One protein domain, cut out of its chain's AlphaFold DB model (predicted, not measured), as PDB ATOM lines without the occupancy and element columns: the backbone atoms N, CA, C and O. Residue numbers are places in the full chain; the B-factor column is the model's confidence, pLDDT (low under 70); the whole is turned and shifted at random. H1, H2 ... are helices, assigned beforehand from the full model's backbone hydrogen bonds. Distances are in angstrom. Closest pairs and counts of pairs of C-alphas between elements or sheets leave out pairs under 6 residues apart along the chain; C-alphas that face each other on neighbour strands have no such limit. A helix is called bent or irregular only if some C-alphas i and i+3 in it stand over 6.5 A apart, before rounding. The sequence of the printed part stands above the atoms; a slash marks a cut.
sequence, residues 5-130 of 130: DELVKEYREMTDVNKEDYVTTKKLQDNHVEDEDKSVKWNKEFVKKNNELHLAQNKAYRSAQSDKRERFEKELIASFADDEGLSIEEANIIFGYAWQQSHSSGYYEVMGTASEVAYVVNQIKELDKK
ATOM      1  N   ASP A   5     136.638 102.681 150.229       86.75
ATOM      2  CA  ASP A   5     136.656 103.273 151.571       86.75
ATOM      3  C   ASP A   5     138.076 103.452 152.122       86.75
ATOM      4  O   ASP A   5     138.392 104.494 152.706       86.75
ATOM      5  N   GLU A   6     138.941 102.451 151.927       88.69
ATOM      6  CA  GLU A   6     140.347 102.511 152.331       88.69
ATOM      7  C   GLU A   6     141.089 103.616 151.571       88.69
ATOM      8  O   GLU A   6     141.805 104.410 152.184       88.69
ATOM      9  N   LEU A   7     140.860 103.715 150.258       89.69
ATOM     10  CA  LEU A   7     141.482 104.720 149.399       89.69
ATOM     11  C   LEU A   7     141.040 106.140 149.776       89.69
ATOM     12  O   LEU A   7     141.877 107.038 149.893       89.69
ATOM     13  N   VAL A   8     139.742 106.368 150.002       87.81
ATOM     14  CA  VAL A   8     139.223 107.695 150.389       87.81
ATOM     15  C   VAL A   8     139.772 108.122 151.752       87.81
ATOM     16  O   VAL A   8     140.103 109.298 151.948       87.81
ATOM     17  N   LYS A   9     139.906 107.182 152.694       88.44
ATOM     18  CA  LYS A   9     140.510 107.448 154.002       88.44
ATOM     19  C   LYS A   9     141.988 107.824 153.875       88.44
ATOM     20  O   LYS A   9     142.394 108.854 154.410       88.44
ATOM     21  N   GLU A  10     142.766 107.046 153.131       87.38
ATOM     22  CA  GLU A  10     144.189 107.317 152.898       87.38
ATOM     23  C   GLU A  10     144.408 108.657 152.184       87.38
ATOM     24  O   GLU A  10     145.301 109.418 152.550       87.38
ATOM     25  N   TYR A  11     143.557 109.003 151.215       86.31
ATOM     26  CA  TYR A  11     143.628 110.300 150.545       86.31
ATOM     27  C   TYR A  11     143.383 111.468 151.502       86.31
ATOM     28  O   TYR A  11     144.098 112.471 151.432       86.31
ATOM     29  N   ARG A  12     142.416 111.351 152.424       84.38
ATOM     30  CA  ARG A  12     142.197 112.366 153.468       84.38
ATOM     31  C   ARG A  12     143.440 112.548 154.332       84.38
ATOM     32  O   ARG A  12     143.878 113.676 154.517       84.38
ATOM     33  N   GLU A  13     144.045 111.454 154.785       84.56
ATOM     34  CA  GLU A  13     145.270 111.494 155.595       84.56
ATOM     35  C   GLU A  13     146.462 112.077 154.808       84.56
ATOM     36  O   GLU A  13     147.237 112.875 155.330       84.56
ATOM     37  N   MET A  14     146.589 111.749 153.519       80.81
ATOM     38  CA  MET A  14     147.679 112.217 152.654       80.81
ATOM     39  C   MET A  14     147.548 113.693 152.240       80.81
ATOM     40  O   MET A  14     148.551 114.314 151.857       80.81
ATOM     41  N   THR A  15     146.330 114.240 152.229       75.38
ATOM     42  CA  THR A  15     146.044 115.626 151.821       75.38
ATOM     43  C   THR A  15     145.957 116.600 152.985       75.38
ATOM     44  O   THR A  15     146.071 117.802 152.744       75.38
ATOM     45  N   ASP A  16     145.899 116.103 154.222       73.94
ATOM     46  CA  ASP A  16     146.026 116.882 155.462       73.94
ATOM     47  C   ASP A  16     147.476 117.351 155.719       73.94
ATOM     48  O   ASP A  16     147.999 117.326 156.830       73.94
ATOM     49  N   VAL A  17     148.176 117.745 154.651       70.69
ATOM     50  CA  VAL A  17     149.517 118.332 154.725       70.69
ATOM     51  C   VAL A  17     149.371 119.835 154.750       70.69
ATOM     52  O   VAL A  17     148.699 120.425 153.895       70.69
ATOM     53  N   ASN A  18     150.033 120.465 155.711       76.62
ATOM     54  CA  ASN A  18     149.889 121.885 155.918       76.62
ATOM     55  C   ASN A  18     150.534 122.653 154.756       76.62
ATOM     56  O   ASN A  18     151.677 122.418 154.362       76.62
ATOM     57  N   LYS A  19     149.799 123.615 154.189       81.62
ATOM     58  CA  LYS A  19     150.315 124.498 153.134       81.62
ATOM     59  C   LYS A  19     151.598 125.219 153.575       81.62
ATOM     60  O   LYS A  19     152.439 125.544 152.736       81.62
ATOM     61  N   GLU A  20     151.739 125.447 154.875       80.00
ATOM     62  CA  GLU A  20     152.888 126.083 155.523       80.00
ATOM     63  C   GLU A  20     154.195 125.288 155.350       80.00
ATOM     64  O   GLU A  20     155.260 125.900 155.302       80.00
ATOM     65  N   ASP A  21     154.123 123.973 155.111       81.50
ATOM     66  CA  ASP A  21     155.296 123.135 154.810       81.50
ATOM     67  C   ASP A  21     155.916 123.470 153.441       81.50
ATOM     68  O   ASP A  21     157.092 123.205 153.187       81.50
ATOM     69  N   TYR A  22     155.133 124.076 152.543       80.69
ATOM     70  CA  TYR A  22     155.551 124.423 151.182       80.69
ATOM     71  C   TYR A  22     155.681 125.932 150.963       80.69
ATOM     72  O   TYR A  22     156.505 126.378 150.161       80.69
ATOM     73  N   VAL A  23     154.840 126.723 151.630       90.81
ATOM     74  CA  VAL A  23     154.728 128.170 151.435       90.81
ATOM     75  C   VAL A  23     155.151 128.881 152.711       90.81
ATOM     76  O   VAL A  23     154.333 129.178 153.576       90.81
ATOM     77  N   THR A  24     156.446 129.181 152.805       91.12
ATOM     78  CA  THR A  24     157.039 129.857 153.970       91.12
ATOM     79  C   THR A  24     156.988 131.381 153.873       91.12
ATOM     80  O   THR A  24     157.164 132.080 154.868       91.12
ATOM     81  N   THR A  25     156.741 131.917 152.677       90.94
ATOM     82  CA  THR A  25     156.633 133.361 152.442       90.94
ATOM     83  C   THR A  25     155.178 133.807 152.394       90.94
ATOM     84  O   THR A  25     154.296 133.074 151.942       90.94
ATOM     85  N   LYS A  26     154.907 135.043 152.816       92.62
ATOM     86  CA  LYS A  26     153.598 135.686 152.635       92.62
ATOM     87  C   LYS A  26     153.611 136.537 151.373       92.62
ATOM     88  O   LYS A  26     154.645 137.090 151.014       92.62
ATOM     89  N   LYS A  27     152.455 136.693 150.728       95.50
ATOM     90  CA  LYS A  27     152.296 137.695 149.668       95.50
ATOM     91  C   LYS A  27     152.324 139.092 150.292       95.50
ATOM     92  O   LYS A  27     151.501 139.387 151.155       95.50
ATOM     93  N   LEU A  28     153.235 139.935 149.827       96.62
ATOM     94  CA  LEU A  28     153.353 141.333 150.235       96.62
ATOM     95  C   LEU A  28     152.555 142.236 149.292       96.62
ATOM     96  O   LEU A  28     152.408 141.935 148.103       96.62
ATOM     97  N   GLN A  29     152.032 143.337 149.832       96.12
ATOM     98  CA  GLN A  29     151.406 144.395 149.038       96.12
ATOM     99  C   GLN A  29     152.473 145.212 148.299       96.12
ATOM    100  O   GLN A  29     153.603 145.327 148.764       96.12
ATOM    101  N   ASP A  30     152.112 145.813 147.165       92.25
ATOM    102  CA  ASP A  30     153.064 146.537 146.304       92.25
ATOM    103  C   ASP A  30     153.696 147.767 146.981       92.25
ATOM    104  O   ASP A  30     154.773 148.215 146.588       92.25
ATOM    105  N   ASN A  31     153.034 148.315 148.003       92.81
ATOM    106  CA  ASN A  31     153.492 149.442 148.814       92.81
ATOM    107  C   ASN A  31     154.122 149.020 150.155       92.81
ATOM    108  O   ASN A  31     154.339 149.882 151.004       92.81
ATOM    109  N   HIS A  32     154.397 147.728 150.363       96.44
ATOM    110  CA  HIS A  32     155.059 147.240 151.573       96.44
ATOM    111  C   HIS A  32     156.463 147.843 151.708       96.44
ATOM    112  O   HIS A  32     157.252 147.833 150.759       96.44
ATOM    113  N   VAL A  33     156.765 148.352 152.902       95.94
ATOM    114  CA  VAL A  33     158.096 148.818 153.294       95.94
ATOM    115  C   VAL A  33     158.648 147.792 154.268       95.94
ATOM    116  O   VAL A  33     158.104 147.608 155.351       95.94
ATOM    117  N   GLU A  34     159.693 147.093 153.844       96.75
ATOM    118  CA  GLU A  34     160.376 146.103 154.673       96.75
ATOM    119  C   GLU A  34     161.349 146.776 155.641       96.75
ATOM    120  O   GLU A  34     161.452 146.383 156.797       96.75
ATOM    121  N   ASP A  35     162.054 147.800 155.162       95.56
ATOM    122  CA  ASP A  35     163.059 148.527 155.932       95.56
ATOM    123  C   ASP A  35     163.019 150.011 155.537       95.56
ATOM    124  O   ASP A  35     163.239 150.365 154.372       95.56
ATOM    125  N   GLU A  36     162.694 150.871 156.505       95.88
ATOM    126  CA  GLU A  36     162.575 152.323 156.320       95.88
ATOM    127  C   GLU A  36     163.929 152.996 156.046       95.88
ATOM    128  O   GLU A  36     163.976 154.021 155.362       95.88
ATOM    129  N   ASP A  37     165.036 152.389 156.486       97.88
ATOM    130  CA  ASP A  37     166.392 152.892 156.246       97.88
ATOM    131  C   ASP A  37     166.897 152.531 154.838       97.88
ATOM    132  O   ASP A  37     167.928 153.031 154.365       97.88
ATOM    133  N   LYS A  38     166.182 151.654 154.123       96.69
ATOM    134  CA  LYS A  38     166.507 151.275 152.745       96.69
ATOM    135  C   LYS A  38     165.804 152.172 151.740       96.69
ATOM    136  O   LYS A  38     164.683 152.638 151.908       96.69
ATOM    137  N   SER A  39     166.453 152.342 150.589       96.88
ATOM    138  CA  SER A  39     165.872 153.103 149.481       96.88
ATOM    139  C   SER A  39     164.522 152.529 149.018       96.88
ATOM    140  O   SER A  39     164.305 151.316 149.014       96.88
ATOM    141  N   VAL A  40     163.652 153.397 148.491       95.88
ATOM    142  CA  VAL A  40     162.378 153.004 147.855       95.88
ATOM    143  C   VAL A  40     162.587 151.947 146.765       95.88
ATOM    144  O   VAL A  40     161.786 151.025 146.623       95.88
ATOM    145  N   LYS A  41     163.676 152.055 145.990       96.75
ATOM    146  CA  LYS A  41     164.018 151.072 144.955       96.75
ATOM    147  C   LYS A  41     164.292 149.695 145.562       96.75
ATOM    148  O   LYS A  41     163.780 148.704 145.052       96.75
ATOM    149  N   TRP A  42     165.058 149.647 146.649       97.94
ATOM    150  CA  TRP A  42     165.370 148.400 147.343       97.94
ATOM    151  C   TRP A  42     164.104 147.736 147.900       97.94
ATOM    152  O   TRP A  42     163.896 146.552 147.650       97.94
ATOM    153  N   ASN A  43     163.212 148.499 148.543       97.19
ATOM    154  CA  ASN A  43     161.939 147.973 149.052       97.19
ATOM    155  C   ASN A  43     161.067 147.388 147.923       97.19
ATOM    156  O   ASN A  43     160.552 146.279 148.046       97.19
ATOM    157  N   LYS A  44     160.988 148.060 146.765       96.88
ATOM    158  CA  LYS A  44     160.285 147.530 145.580       96.88
ATOM    159  C   LYS A  44     160.892 146.223 145.062       96.88
ATOM    160  O   LYS A  44     160.162 145.301 144.706       96.88
ATOM    161  N   GLU A  45     162.220 146.138 144.994       97.12
ATOM    162  CA  GLU A  45     162.912 144.915 144.573       97.12
ATOM    163  C   GLU A  45     162.715 143.770 145.572       97.12
ATOM    164  O   GLU A  45     162.533 142.627 145.150       97.12
ATOM    165  N   PHE A  46     162.707 144.068 146.873       97.06
ATOM    166  CA  PHE A  46     162.412 143.099 147.925       97.06
ATOM    167  C   PHE A  46     160.993 142.538 147.783       97.06
ATOM    168  O   PHE A  46     160.832 141.322 147.678       97.06
ATOM    169  N   VAL A  47     159.980 143.408 147.676       97.50
ATOM    170  CA  VAL A  47     158.578 143.001 147.479       97.50
ATOM    171  C   VAL A  47     158.435 142.125 146.238       97.50
ATOM    172  O   VAL A  47     157.813 141.062 146.303       97.50
ATOM    173  N   LYS A  48     159.061 142.520 145.122       97.38
ATOM    174  CA  LYS A  48     159.053 141.734 143.885       97.38
ATOM    175  C   LYS A  48     159.648 140.339 144.099       97.38
ATOM    176  O   LYS A  48     158.977 139.353 143.804       97.38
ATOM    177  N   LYS A  49     160.865 140.246 144.646       96.88
ATOM    178  CA  LYS A  49     161.552 138.964 144.883       96.88
ATOM    179  C   LYS A  49     160.780 138.066 145.848       96.88
ATOM    180  O   LYS A  49     160.644 136.873 145.591       96.88
ATOM    181  N   ASN A  50     160.245 138.628 146.931       97.12
ATOM    182  CA  ASN A  50     159.427 137.881 147.880       97.12
ATOM    183  C   ASN A  50     158.155 137.336 147.211       97.12
ATOM    184  O   ASN A  50     157.829 136.164 147.369       97.12
ATOM    185  N   ASN A  51     157.452 138.157 146.427       97.50
ATOM    186  CA  ASN A  51     156.227 137.730 145.753       97.50
ATOM    187  C   ASN A  51     156.489 136.694 144.647       97.50
ATOM    188  O   ASN A  51     155.677 135.785 144.464       97.50
ATOM    189  N   GLU A  52     157.621 136.783 143.944       97.12
ATOM    190  CA  GLU A  52     158.079 135.749 143.007       97.12
ATOM    191  C   GLU A  52     158.349 134.421 143.729       97.12
ATOM    192  O   GLU A  52     157.878 133.371 143.281       97.12
ATOM    193  N   LEU A  53     159.026 134.460 144.883       96.06
ATOM    194  CA  LEU A  53     159.257 133.281 145.718       96.06
ATOM    195  C   LEU A  53     157.938 132.689 146.241       96.06
ATOM    196  O   LEU A  53     157.717 131.484 146.121       96.06
ATOM    197  N   HIS A  54     157.024 133.528 146.733       95.50
ATOM    198  CA  HIS A  54     155.694 133.111 147.175       95.50
ATOM    199  C   HIS A  54     154.907 132.420 146.061       95.50
ATOM    200  O   HIS A  54     154.257 131.393 146.281       95.50
ATOM    201  N   LEU A  55     154.961 132.958 144.843       95.88
ATOM    202  CA  LEU A  55     154.303 132.356 143.690       95.88
ATOM    203  C   LEU A  55     154.920 130.994 143.341       95.88
ATOM    204  O   LEU A  55     154.180 130.035 143.114       95.88
ATOM    205  N   ALA A  56     156.252 130.893 143.335       95.50
ATOM    206  CA  ALA A  56     156.962 129.644 143.068       95.50
ATOM    207  C   ALA A  56     156.623 128.560 144.106       95.50
ATOM    208  O   ALA A  56     156.295 127.433 143.732       95.50
ATOM    209  N   GLN A  57     156.603 128.918 145.392       94.88
ATOM    210  CA  GLN A  57     156.212 128.032 146.490       94.88
ATOM    211  C   GLN A  57     154.761 127.549 146.357       94.88
ATOM    212  O   GLN A  57     154.493 126.349 146.435       94.88
ATOM    213  N   ASN A  58     153.813 128.453 146.073       93.94
ATOM    214  CA  ASN A  58     152.420 128.057 145.829       93.94
ATOM    215  C   ASN A  58     152.288 127.133 144.615       93.94
ATOM    216  O   ASN A  58     151.456 126.225 144.627       93.94
ATOM    217  N   LYS A  59     153.071 127.360 143.554       93.44
ATOM    218  CA  LYS A  59     153.068 126.492 142.373       93.44
ATOM    219  C   LYS A  59     153.580 125.094 142.723       93.44
ATOM    220  O   LYS A  59     152.940 124.123 142.334       93.44
ATOM    221  N   ALA A  60     154.673 124.996 143.479       91.12
ATOM    222  CA  ALA A  60     155.214 123.721 143.944       91.12
ATOM    223  C   ALA A  60     154.199 122.960 144.812       91.12
ATOM    224  O   ALA A  60     153.924 121.792 144.542       91.12
ATOM    225  N   TYR A  61     153.564 123.648 145.769       91.00
ATOM    226  CA  TYR A  61     152.480 123.091 146.582       91.00
ATOM    227  C   TYR A  61     151.341 122.538 145.718       91.00
ATOM    228  O   TYR A  61     150.947 121.383 145.859       91.00
ATOM    229  N   ARG A  62     150.822 123.345 144.783       90.94
ATOM    230  CA  ARG A  62     149.717 122.934 143.902       90.94
ATOM    231  C   ARG A  62     150.088 121.752 143.013       90.94
ATOM    232  O   ARG A  62     149.243 120.889 142.810       90.94
ATOM    233  N   SER A  63     151.321 121.706 142.507       90.31
ATOM    234  CA  SER A  63     151.812 120.572 141.719       90.31
ATOM    235  C   SER A  63     151.830 119.300 142.560       90.31
ATOM    236  O   SER A  63     151.220 118.314 142.172       90.31
ATOM    237  N   ALA A  64     152.422 119.354 143.759       88.00
ATOM    238  CA  ALA A  64     152.482 118.203 144.658       88.00
ATOM    239  C   ALA A  64     151.084 117.683 145.039       88.00
ATOM    240  O   ALA A  64     150.861 116.475 145.076       88.00
ATOM    241  N   GLN A  65     150.130 118.587 145.284       88.94
ATOM    242  CA  GLN A  65     148.738 118.223 145.556       88.94
ATOM    243  C   GLN A  65     148.038 117.627 144.328       88.94
ATOM    244  O   GLN A  65     147.280 116.670 144.454       88.94
ATOM    245  N   SER A  66     148.305 118.160 143.133       90.00
ATOM    246  CA  SER A  66     147.748 117.621 141.891       90.00
ATOM    247  C   SER A  66     148.251 116.208 141.614       90.00
ATOM    248  O   SER A  66     147.439 115.333 141.338       90.00
ATOM    249  N   ASP A  67     149.555 115.961 141.760       89.44
ATOM    250  CA  ASP A  67     150.154 114.643 141.518       89.44
ATOM    251  C   ASP A  67     149.608 113.588 142.491       89.44
ATOM    252  O   ASP A  67     149.386 112.432 142.132       89.44
ATOM    253  N   LYS A  68     149.392 113.991 143.748       89.25
ATOM    254  CA  LYS A  68     148.756 113.168 144.780       89.25
ATOM    255  C   LYS A  68     147.315 112.817 144.415       89.25
ATOM    256  O   LYS A  68     146.952 111.644 144.474       89.25
ATOM    257  N   ARG A  69     146.522 113.817 144.020       90.88
ATOM    258  CA  ARG A  69     145.127 113.625 143.609       90.88
ATOM    259  C   ARG A  69     145.019 112.727 142.385       90.88
ATOM    260  O   ARG A  69     144.221 111.805 142.398       90.88
ATOM    261  N   GLU A  70     145.852 112.944 141.372       92.25
ATOM    262  CA  GLU A  70     145.819 112.148 140.144       92.25
ATOM    263  C   GLU A  70     146.123 110.667 140.411       92.25
ATOM    264  O   GLU A  70     145.451 109.791 139.869       92.25
ATOM    265  N   ARG A  71     147.113 110.368 141.263       91.75
ATOM    266  CA  ARG A  71     147.404 108.981 141.659       91.75
ATOM    267  C   ARG A  71     146.236 108.349 142.406       91.75
ATOM    268  O   ARG A  71     145.840 107.241 142.066       91.75
ATOM    269  N   PHE A  72     145.675 109.071 143.370       93.50
ATOM    270  CA  PHE A  72     144.517 108.608 144.123       93.50
ATOM    271  C   PHE A  72     143.309 108.332 143.218       93.50
ATOM    272  O   PHE A  72     142.743 107.249 143.286       93.50
ATOM    273  N   GLU A  73     142.943 109.265 142.337       94.62
ATOM    274  CA  GLU A  73     141.800 109.104 141.431       94.62
ATOM    275  C   GLU A  73     141.985 107.910 140.490       94.62
ATOM    276  O   GLU A  73     141.042 107.158 140.264       94.62
ATOM    277  N   LYS A  74     143.207 107.675 139.994       95.19
ATOM    278  CA  LYS A  74     143.518 106.490 139.181       95.19
ATOM    279  C   LYS A  74     143.296 105.184 139.943       95.19
ATOM    280  O   LYS A  74     142.697 104.264 139.394       95.19
ATOM    281  N   GLU A  75     143.770 105.098 141.184       95.62
ATOM    282  CA  GLU A  75     143.571 103.912 142.028       95.62
ATOM    283  C   GLU A  75     142.097 103.723 142.406       95.62
ATOM    284  O   GLU A  75     141.590 102.605 142.362       95.62
ATOM    285  N   LEU A  76     141.394 104.817 142.702       95.88
ATOM    286  CA  LEU A  76     139.972 104.824 143.036       95.88
ATOM    287  C   LEU A  76     139.113 104.318 141.875       95.88
ATOM    288  O   LEU A  76     138.270 103.446 142.069       95.88
ATOM    289  N   ILE A  77     139.352 104.834 140.666       96.94
ATOM    290  CA  ILE A  77     138.638 104.419 139.453       96.94
ATOM    291  C   ILE A  77     138.925 102.952 139.133       96.94
ATOM    292  O   ILE A  77     138.009 102.228 138.756       96.94
ATOM    293  N   ALA A  78     140.171 102.497 139.299       96.56
ATOM    294  CA  ALA A  78     140.516 101.093 139.097       96.56
ATOM    295  C   ALA A  78     139.819 100.176 140.115       96.56
ATOM    296  O   ALA A  78     139.286  99.145 139.713       96.56
ATOM    297  N   SER A  79     139.771 100.573 141.395       95.81
ATOM    298  CA  SER A  79     139.016  99.851 142.430       95.81
ATOM    299  C   SER A  79     137.546  99.737 142.066       95.81
ATOM    300  O   SER A  79     136.998  98.643 142.035       95.81
ATOM    301  N   PHE A  80     136.936 100.868 141.727       95.69
ATOM    302  CA  PHE A  80     135.533 100.940 141.353       95.69
ATOM    303  C   PHE A  80     135.200 100.097 140.117       95.69
ATOM    304  O   PHE A  80     134.159  99.449 140.072       95.69
ATOM    305  N   ALA A  81     136.088 100.080 139.119       96.00
ATOM    306  CA  ALA A  81     135.896  99.278 137.918       96.00
ATOM    307  C   ALA A  81     135.822  97.777 138.231       96.00
ATOM    308  O   ALA A  81     134.958  97.088 137.700       96.00
ATOM    309  N   ASP A  82     136.707  97.278 139.096       94.75
ATOM    310  CA  ASP A  82     136.721  95.870 139.510       94.75
ATOM    311  C   ASP A  82     135.490  95.521 140.354       94.75
ATOM    312  O   ASP A  82     134.833  94.517 140.081       94.75
ATOM    313  N   ASP A  83     135.132  96.387 141.312       93.50
ATOM    314  CA  ASP A  83     133.978  96.192 142.199       93.50
ATOM    315  C   ASP A  83     132.655  96.092 141.409       93.50
ATOM    316  O   ASP A  83     131.802  95.259 141.720       93.50
ATOM    317  N   GLU A  84     132.501  96.893 140.350       93.75
ATOM    318  CA  GLU A  84     131.285  96.955 139.523       93.75
ATOM    319  C   GLU A  84     131.344  96.095 138.243       93.75
ATOM    320  O   GLU A  84     130.392  96.079 137.452       93.75
ATOM    321  N   GLY A  85     132.455  95.389 138.000       93.81
ATOM    322  CA  GLY A  85     132.655  94.576 136.794       93.81
ATOM    323  C   GLY A  85     132.677  95.385 135.489       93.81
ATOM    324  O   GLY A  85     132.184  94.925 134.455       93.81
ATOM    325  N   LEU A  86     133.221  96.600 135.535       95.44
ATOM    326  CA  LEU A  86     133.314  97.547 134.425       95.44
ATOM    327  C   LEU A  86     134.703  97.527 133.777       95.44
ATOM    328  O   LEU A  86     135.706  97.186 134.407       95.44
ATOM    329  N   SER A  87     134.792  97.972 132.520       96.56
ATOM    330  CA  SER A  87     136.098  98.356 131.977       96.56
ATOM    331  C   SER A  87     136.603  99.647 132.630       96.56
ATOM    332  O   SER A  87     135.830 100.458 133.148       96.56
ATOM    333  N   ILE A  88     137.915  99.883 132.559       97.31
ATOM    334  CA  ILE A  88     138.510 101.130 133.053       97.31
ATOM    335  C   ILE A  88     137.927 102.342 132.315       97.31
ATOM    336  O   ILE A  88     137.678 103.377 132.929       97.31
ATOM    337  N   GLU A  89     137.678 102.239 131.011       97.19
ATOM    338  CA  GLU A  89     137.066 103.309 130.220       97.19
ATOM    339  C   GLU A  89     135.643 103.629 130.690       97.19
ATOM    340  O   GLU A  89     135.294 104.801 130.838       97.19
ATOM    341  N   GLU A  90     134.833 102.607 130.972       96.69
ATOM    342  CA  GLU A  90     133.471 102.774 131.489       96.69
ATOM    343  C   GLU A  90     133.480 103.420 132.873       96.69
ATOM    344  O   GLU A  90     132.768 104.399 133.106       96.69
ATOM    345  N   ALA A  91     134.344 102.930 133.763       97.62
ATOM    346  CA  ALA A  91     134.526 103.488 135.095       97.62
ATOM    347  C   ALA A  91     134.973 104.958 135.048       97.62
ATOM    348  O   ALA A  91     134.459 105.773 135.807       97.62
ATOM    349  N   ASN A  92     135.862 105.334 134.119       97.62
ATOM    350  CA  ASN A  92     136.266 106.732 133.921       97.62
ATOM    351  C   ASN A  92     135.098 107.626 133.480       97.62
ATOM    352  O   ASN A  92     134.963 108.746 133.975       97.62
ATOM    353  N   ILE A  93     134.253 107.153 132.559       97.94
ATOM    354  CA  ILE A  93     133.077 107.907 132.095       97.94
ATOM    355  C   ILE A  93     132.092 108.112 133.250       97.94
ATOM    356  O   ILE A  93     131.639 109.235 133.487       97.94
ATOM    357  N   ILE A  94     131.795 107.040 133.988       98.06
ATOM    358  CA  ILE A  94     130.876 107.058 135.129       98.06
ATOM    359  C   ILE A  94     131.408 107.972 136.233       98.06
ATOM    360  O   ILE A  94     130.691 108.861 136.697       98.06
ATOM    361  N   PHE A  95     132.680 107.816 136.602       97.88
ATOM    362  CA  PHE A  95     133.335 108.666 137.589       97.88
ATOM    363  C   PHE A  95     133.326 110.136 137.159       97.88
ATOM    364  O   PHE A  95     133.014 111.009 137.963       97.88
ATOM    365  N   GLY A  96     133.607 110.431 135.886       97.62
ATOM    366  CA  GLY A  96     133.577 111.794 135.353       97.62
ATOM    367  C   GLY A  96     132.199 112.452 135.468       97.62
ATOM    368  O   GLY A  96     132.106 113.617 135.858       97.62
ATOM    369  N   TYR A  97     131.128 111.705 135.187       97.94
ATOM    370  CA  TYR A  97     129.761 112.179 135.402       97.94
ATOM    371  C   TYR A  97     129.471 112.408 136.891       97.94
ATOM    372  O   TYR A  97     129.023 113.489 137.273       97.94
ATOM    373  N   ALA A  98     129.781 111.426 137.740       97.62
ATOM    374  CA  ALA A  98     129.555 111.510 139.179       97.62
ATOM    375  C   ALA A  98     130.321 112.675 139.826       97.62
ATOM    376  O   ALA A  98     129.782 113.401 140.662       97.62
ATOM    377  N   TRP A  99     131.554 112.923 139.381       96.81
ATOM    378  CA  TRP A  99     132.353 114.067 139.803       96.81
ATOM    379  C   TRP A  99     131.640 115.387 139.497       96.81
ATOM    380  O   TRP A  99     131.520 116.249 140.367       96.81
ATOM    381  N   GLN A 100     131.101 115.550 138.287       97.31
ATOM    382  CA  GLN A 100     130.369 116.764 137.915       97.31
ATOM    383  C   GLN A 100     129.135 117.008 138.790       97.31
ATOM    384  O   GLN A 100     128.849 118.166 139.090       97.31
ATOM    385  N   GLN A 101     128.442 115.951 139.223       97.25
ATOM    386  CA  GLN A 101     127.242 116.076 140.057       97.25
ATOM    387  C   GLN A 101     127.562 116.336 141.535       97.25
ATOM    388  O   GLN A 101     126.881 117.137 142.174       97.25
ATOM    389  N   SER A 102     128.611 115.699 142.065       94.94
ATOM    390  CA  SER A 102     128.712 115.467 143.513       94.94
ATOM    391  C   SER A 102     130.042 115.887 144.152       94.94
ATOM    392  O   SER A 102     130.198 115.774 145.368       94.94
ATOM    393  N   HIS A 103     131.013 116.411 143.388       92.50
ATOM    394  CA  HIS A 103     132.353 116.721 143.924       92.50
ATOM    395  C   HIS A 103     132.368 117.758 145.056       92.50
ATOM    396  O   HIS A 103     133.293 117.755 145.869       92.50
ATOM    397  N   SER A 104     131.365 118.637 145.140       92.56
ATOM    398  CA  SER A 104     131.250 119.625 146.221       92.56
ATOM    399  C   SER A 104     131.077 118.983 147.602       92.56
ATOM    400  O   SER A 104     131.486 119.579 148.599       92.56
ATOM    401  N   SER A 105     130.539 117.760 147.658       91.75
ATOM    402  CA  SER A 105     130.355 116.960 148.876       91.75
ATOM    403  C   SER A 105     131.517 115.986 149.143       91.75
ATOM    404  O   SER A 105     131.546 115.307 150.170       91.75
ATOM    405  N   GLY A 106     132.515 115.943 148.254       91.06
ATOM    406  CA  GLY A 106     133.695 115.084 148.362       91.06
ATOM    407  C   GLY A 106     133.509 113.671 147.798       91.06
ATOM    408  O   GLY A 106     132.458 113.308 147.279       91.06
ATOM    409  N   TYR A 107     134.567 112.858 147.896       93.19
ATOM    410  CA  TYR A 107     134.654 111.581 147.176       93.19
ATOM    411  C   TYR A 107     133.619 110.530 147.592       93.19
ATOM    412  O   TYR A 107     133.199 109.768 146.736       93.19
ATOM    413  N   TYR A 108     133.163 110.492 148.849       92.00
ATOM    414  CA  TYR A 108     132.116 109.538 149.248       92.00
ATOM    415  C   TYR A 108     130.821 109.743 148.459       92.00
ATOM    416  O   TYR A 108     130.258 108.780 147.949       92.00
ATOM    417  N   GLU A 109     130.393 110.998 148.296       94.56
ATOM    418  CA  GLU A 109     129.192 111.317 147.521       94.56
ATOM    419  C   GLU A 109     129.396 111.002 146.036       94.56
ATOM    420  O   GLU A 109     128.530 110.416 145.393       94.56
ATOM    421  N   VAL A 110     130.580 111.326 145.501       96.75
ATOM    422  CA  VAL A 110     130.953 110.979 144.121       96.75
ATOM    423  C   VAL A 110     130.867 109.471 143.897       96.75
ATOM    424  O   VAL A 110     130.292 109.043 142.903       96.75
ATOM    425  N   MET A 111     131.383 108.653 144.812       96.25
ATOM    426  CA  MET A 111     131.342 107.196 144.667       96.25
ATOM    427  C   MET A 111     129.929 106.628 144.830       96.25
ATOM    428  O   MET A 111     129.577 105.683 144.125       96.25
ATOM    429  N   GLY A 112     129.094 107.237 145.677       95.38
ATOM    430  CA  GLY A 112     127.665 106.922 145.748       95.38
ATOM    431  C   GLY A 112     126.969 107.157 144.406       95.38
ATOM    432  O   GLY A 112     126.392 106.231 143.838       95.38
ATOM    433  N   THR A 113     127.123 108.356 143.836       97.69
ATOM    434  CA  THR A 113     126.581 108.682 142.507       97.69
ATOM    435  C   THR A 113     127.150 107.772 141.413       97.69
ATOM    436  O   THR A 113     126.415 107.335 140.531       97.69
ATOM    437  N   ALA A 114     128.446 107.450 141.456       97.81
ATOM    438  CA  ALA A 114     129.073 106.548 140.493       97.81
ATOM    439  C   ALA A 114     128.438 105.148 140.538       97.81
ATOM    440  O   ALA A 114     128.108 104.598 139.488       97.81
ATOM    441  N   SER A 115     128.202 104.614 141.737       96.88
ATOM    442  CA  SER A 115     127.587 103.295 141.940       96.88
ATOM    443  C   SER A 115     126.142 103.253 141.425       96.88
ATOM    444  O   SER A 115     125.746 102.303 140.752       96.88
ATOM    445  N   GLU A 116     125.357 104.314 141.650       97.75
ATOM    446  CA  GLU A 116     123.994 104.426 141.102       97.75
ATOM    447  C   GLU A 116     123.982 104.398 139.567       97.75
ATOM    448  O   GLU A 116     123.146 103.735 138.948       97.75
ATOM    449  N   VAL A 117     124.933 105.090 138.936       97.94
ATOM    450  CA  VAL A 117     125.059 105.112 137.474       97.94
ATOM    451  C   VAL A 117     125.538 103.758 136.948       97.94
ATOM    452  O   VAL A 117     124.976 103.260 135.971       97.94
ATOM    453  N   ALA A 118     126.531 103.138 137.594       97.50
ATOM    454  CA  ALA A 118     127.026 101.809 137.233       97.50
ATOM    455  C   ALA A 118     125.915 100.757 137.289       97.50
ATOM    456  O   ALA A 118     125.762  99.982 136.343       97.50
ATOM    457  N   TYR A 119     125.072 100.800 138.326       97.25
ATOM    458  CA  TYR A 119     123.896  99.944 138.431       97.25
ATOM    459  C   TYR A 119     123.008 100.052 137.183       97.25
ATOM    460  O   TYR A 119     122.698  99.038 136.557       97.25
ATOM    461  N   VAL A 120     122.642 101.270 136.768       96.75
ATOM    462  CA  VAL A 120     121.791 101.486 135.584       96.75
ATOM    463  C   VAL A 120     122.478 101.011 134.300       96.75
ATOM    464  O   VAL A 120     121.850 100.331 133.488       96.75
ATOM    465  N   VAL A 121     123.765 101.322 134.118       95.25
ATOM    466  CA  VAL A 121     124.551 100.886 132.950       95.25
ATOM    467  C   VAL A 121     124.581  99.363 132.847       95.25
ATOM    468  O   VAL A 121     124.341  98.810 131.773       95.25
ATOM    469  N   ASN A 122     124.815  98.675 133.963       93.50
ATOM    470  CA  ASN A 122     124.837  97.221 134.005       93.50
ATOM    471  C   ASN A 122     123.454  96.625 133.693       93.50
ATOM    472  O   ASN A 122     123.373  95.672 132.920       93.50
ATOM    473  N   GLN A 123     122.358  97.222 134.178       94.44
ATOM    474  CA  GLN A 123     121.003  96.791 133.796       94.44
ATOM    475  C   GLN A 123     120.751  96.920 132.286       94.44
ATOM    476  O   GLN A 123     120.173  96.016 131.684       94.44
ATOM    477  N   ILE A 124     121.200  98.012 131.658       94.50
ATOM    478  CA  ILE A 124     121.060  98.217 130.207       94.50
ATOM    479  C   ILE A 124     121.852  97.155 129.436       94.50
ATOM    480  O   ILE A 124     121.307  96.522 128.533       94.50
ATOM    481  N   LYS A 125     123.101  96.886 129.833       91.69
ATOM    482  CA  LYS A 125     123.935  95.850 129.204       91.69
ATOM    483  C   LYS A 125     123.294  94.463 129.251       91.69
ATOM    484  O   LYS A 125     123.427  93.701 128.299       91.69
ATOM    485  N   GLU A 126     122.613  94.115 130.340       91.56
ATOM    486  CA  GLU A 126     121.902  92.834 130.450       91.56
ATOM    487  C   GLU A 126     120.667  92.747 129.538       91.56
ATOM    488  O   GLU A 126     120.273  91.648 129.142       91.56
ATOM    489  N   LEU A 127     120.058  93.880 129.176       92.94
ATOM    490  CA  LEU A 127     118.977  93.914 128.188       92.94
ATOM    491  C   LEU A 127     119.501  93.705 126.763       92.94
ATOM    492  O   LEU A 127     118.874  92.968 126.009       92.94
ATOM    493  N   ASP A 128     120.657  94.282 126.428       88.38
ATOM    494  CA  ASP A 128     121.273  94.175 125.095       88.38
ATOM    495  C   ASP A 128     121.861  92.782 124.796       88.38
ATOM    496  O   ASP A 128     122.147  92.452 123.646       88.38
ATOM    497  N   LYS A 129     122.048  91.942 125.823       80.69
ATOM    498  CA  LYS A 129     122.501  90.546 125.677       80.69
ATOM    499  C   LYS A 129     121.390  89.572 125.247       80.69
ATOM    500  O   LYS A 129     121.687  88.391 125.057       80.69
ATOM    501  N   LYS A 130     120.135  90.024 125.144       53.66
ATOM    502  CA  LYS A 130     118.975  89.218 124.724       53.66
ATOM    503  C   LYS A 130     118.675  89.382 123.240       53.66
ATOM    504  O   LYS A 130     118.299  88.356 122.633       53.66
TER     505      LYS A 130
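AT A GLANCE: This is residues 5 to 130 of the 130 residues of an uncharacterized protein of Jeotgalibacillus malaysiensis (UniProt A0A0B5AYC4). One long helix, H2, makes the spine of a rod; H1 runs alongside its residues 65 to 76, and a hairpin of H3 and H4 packs through H3 on its residues 77 to 81. Residues 123 to 130 stick out. The printed part has 126 residues, class all helix, with four named helices, H1 to H4; it is extended, radius of gyration of the C-alphas 23.0 A, spanning 85 by 23 by 21 A.

IN THESE COORDINATES: Find C-alpha 5 at (136.656, 103.273, 151.571), where H1, residues 5 to 15, begins. H2, residues 40 to 83, runs 63.8 A. H3, residues 88 to 105, is irregular, C-alphas 101 and 104 being 8.2 A apart, with a kink of 57 degrees near residue 99. H4, residues 107 to 128, runs 31.1 A to C-alpha 128 at (121.273, 94.175, 125.095).

HOW THE PARTS SIT: H1 and H2 form a hairpin, their closest C-alphas, Leu 7 and Leu 76, 6.5 A apart. H3 touches H2 at Ala 91 and Ala 81, closest C-alphas 5.3 A. Every O i to N i+4 pair is within hydrogen-bond range in H1, H2 and H4; in H3, 12 of 14.

THE WHOLE: The printed part has no cut. The H1 to H2 link is long. Residue 130 is under 70.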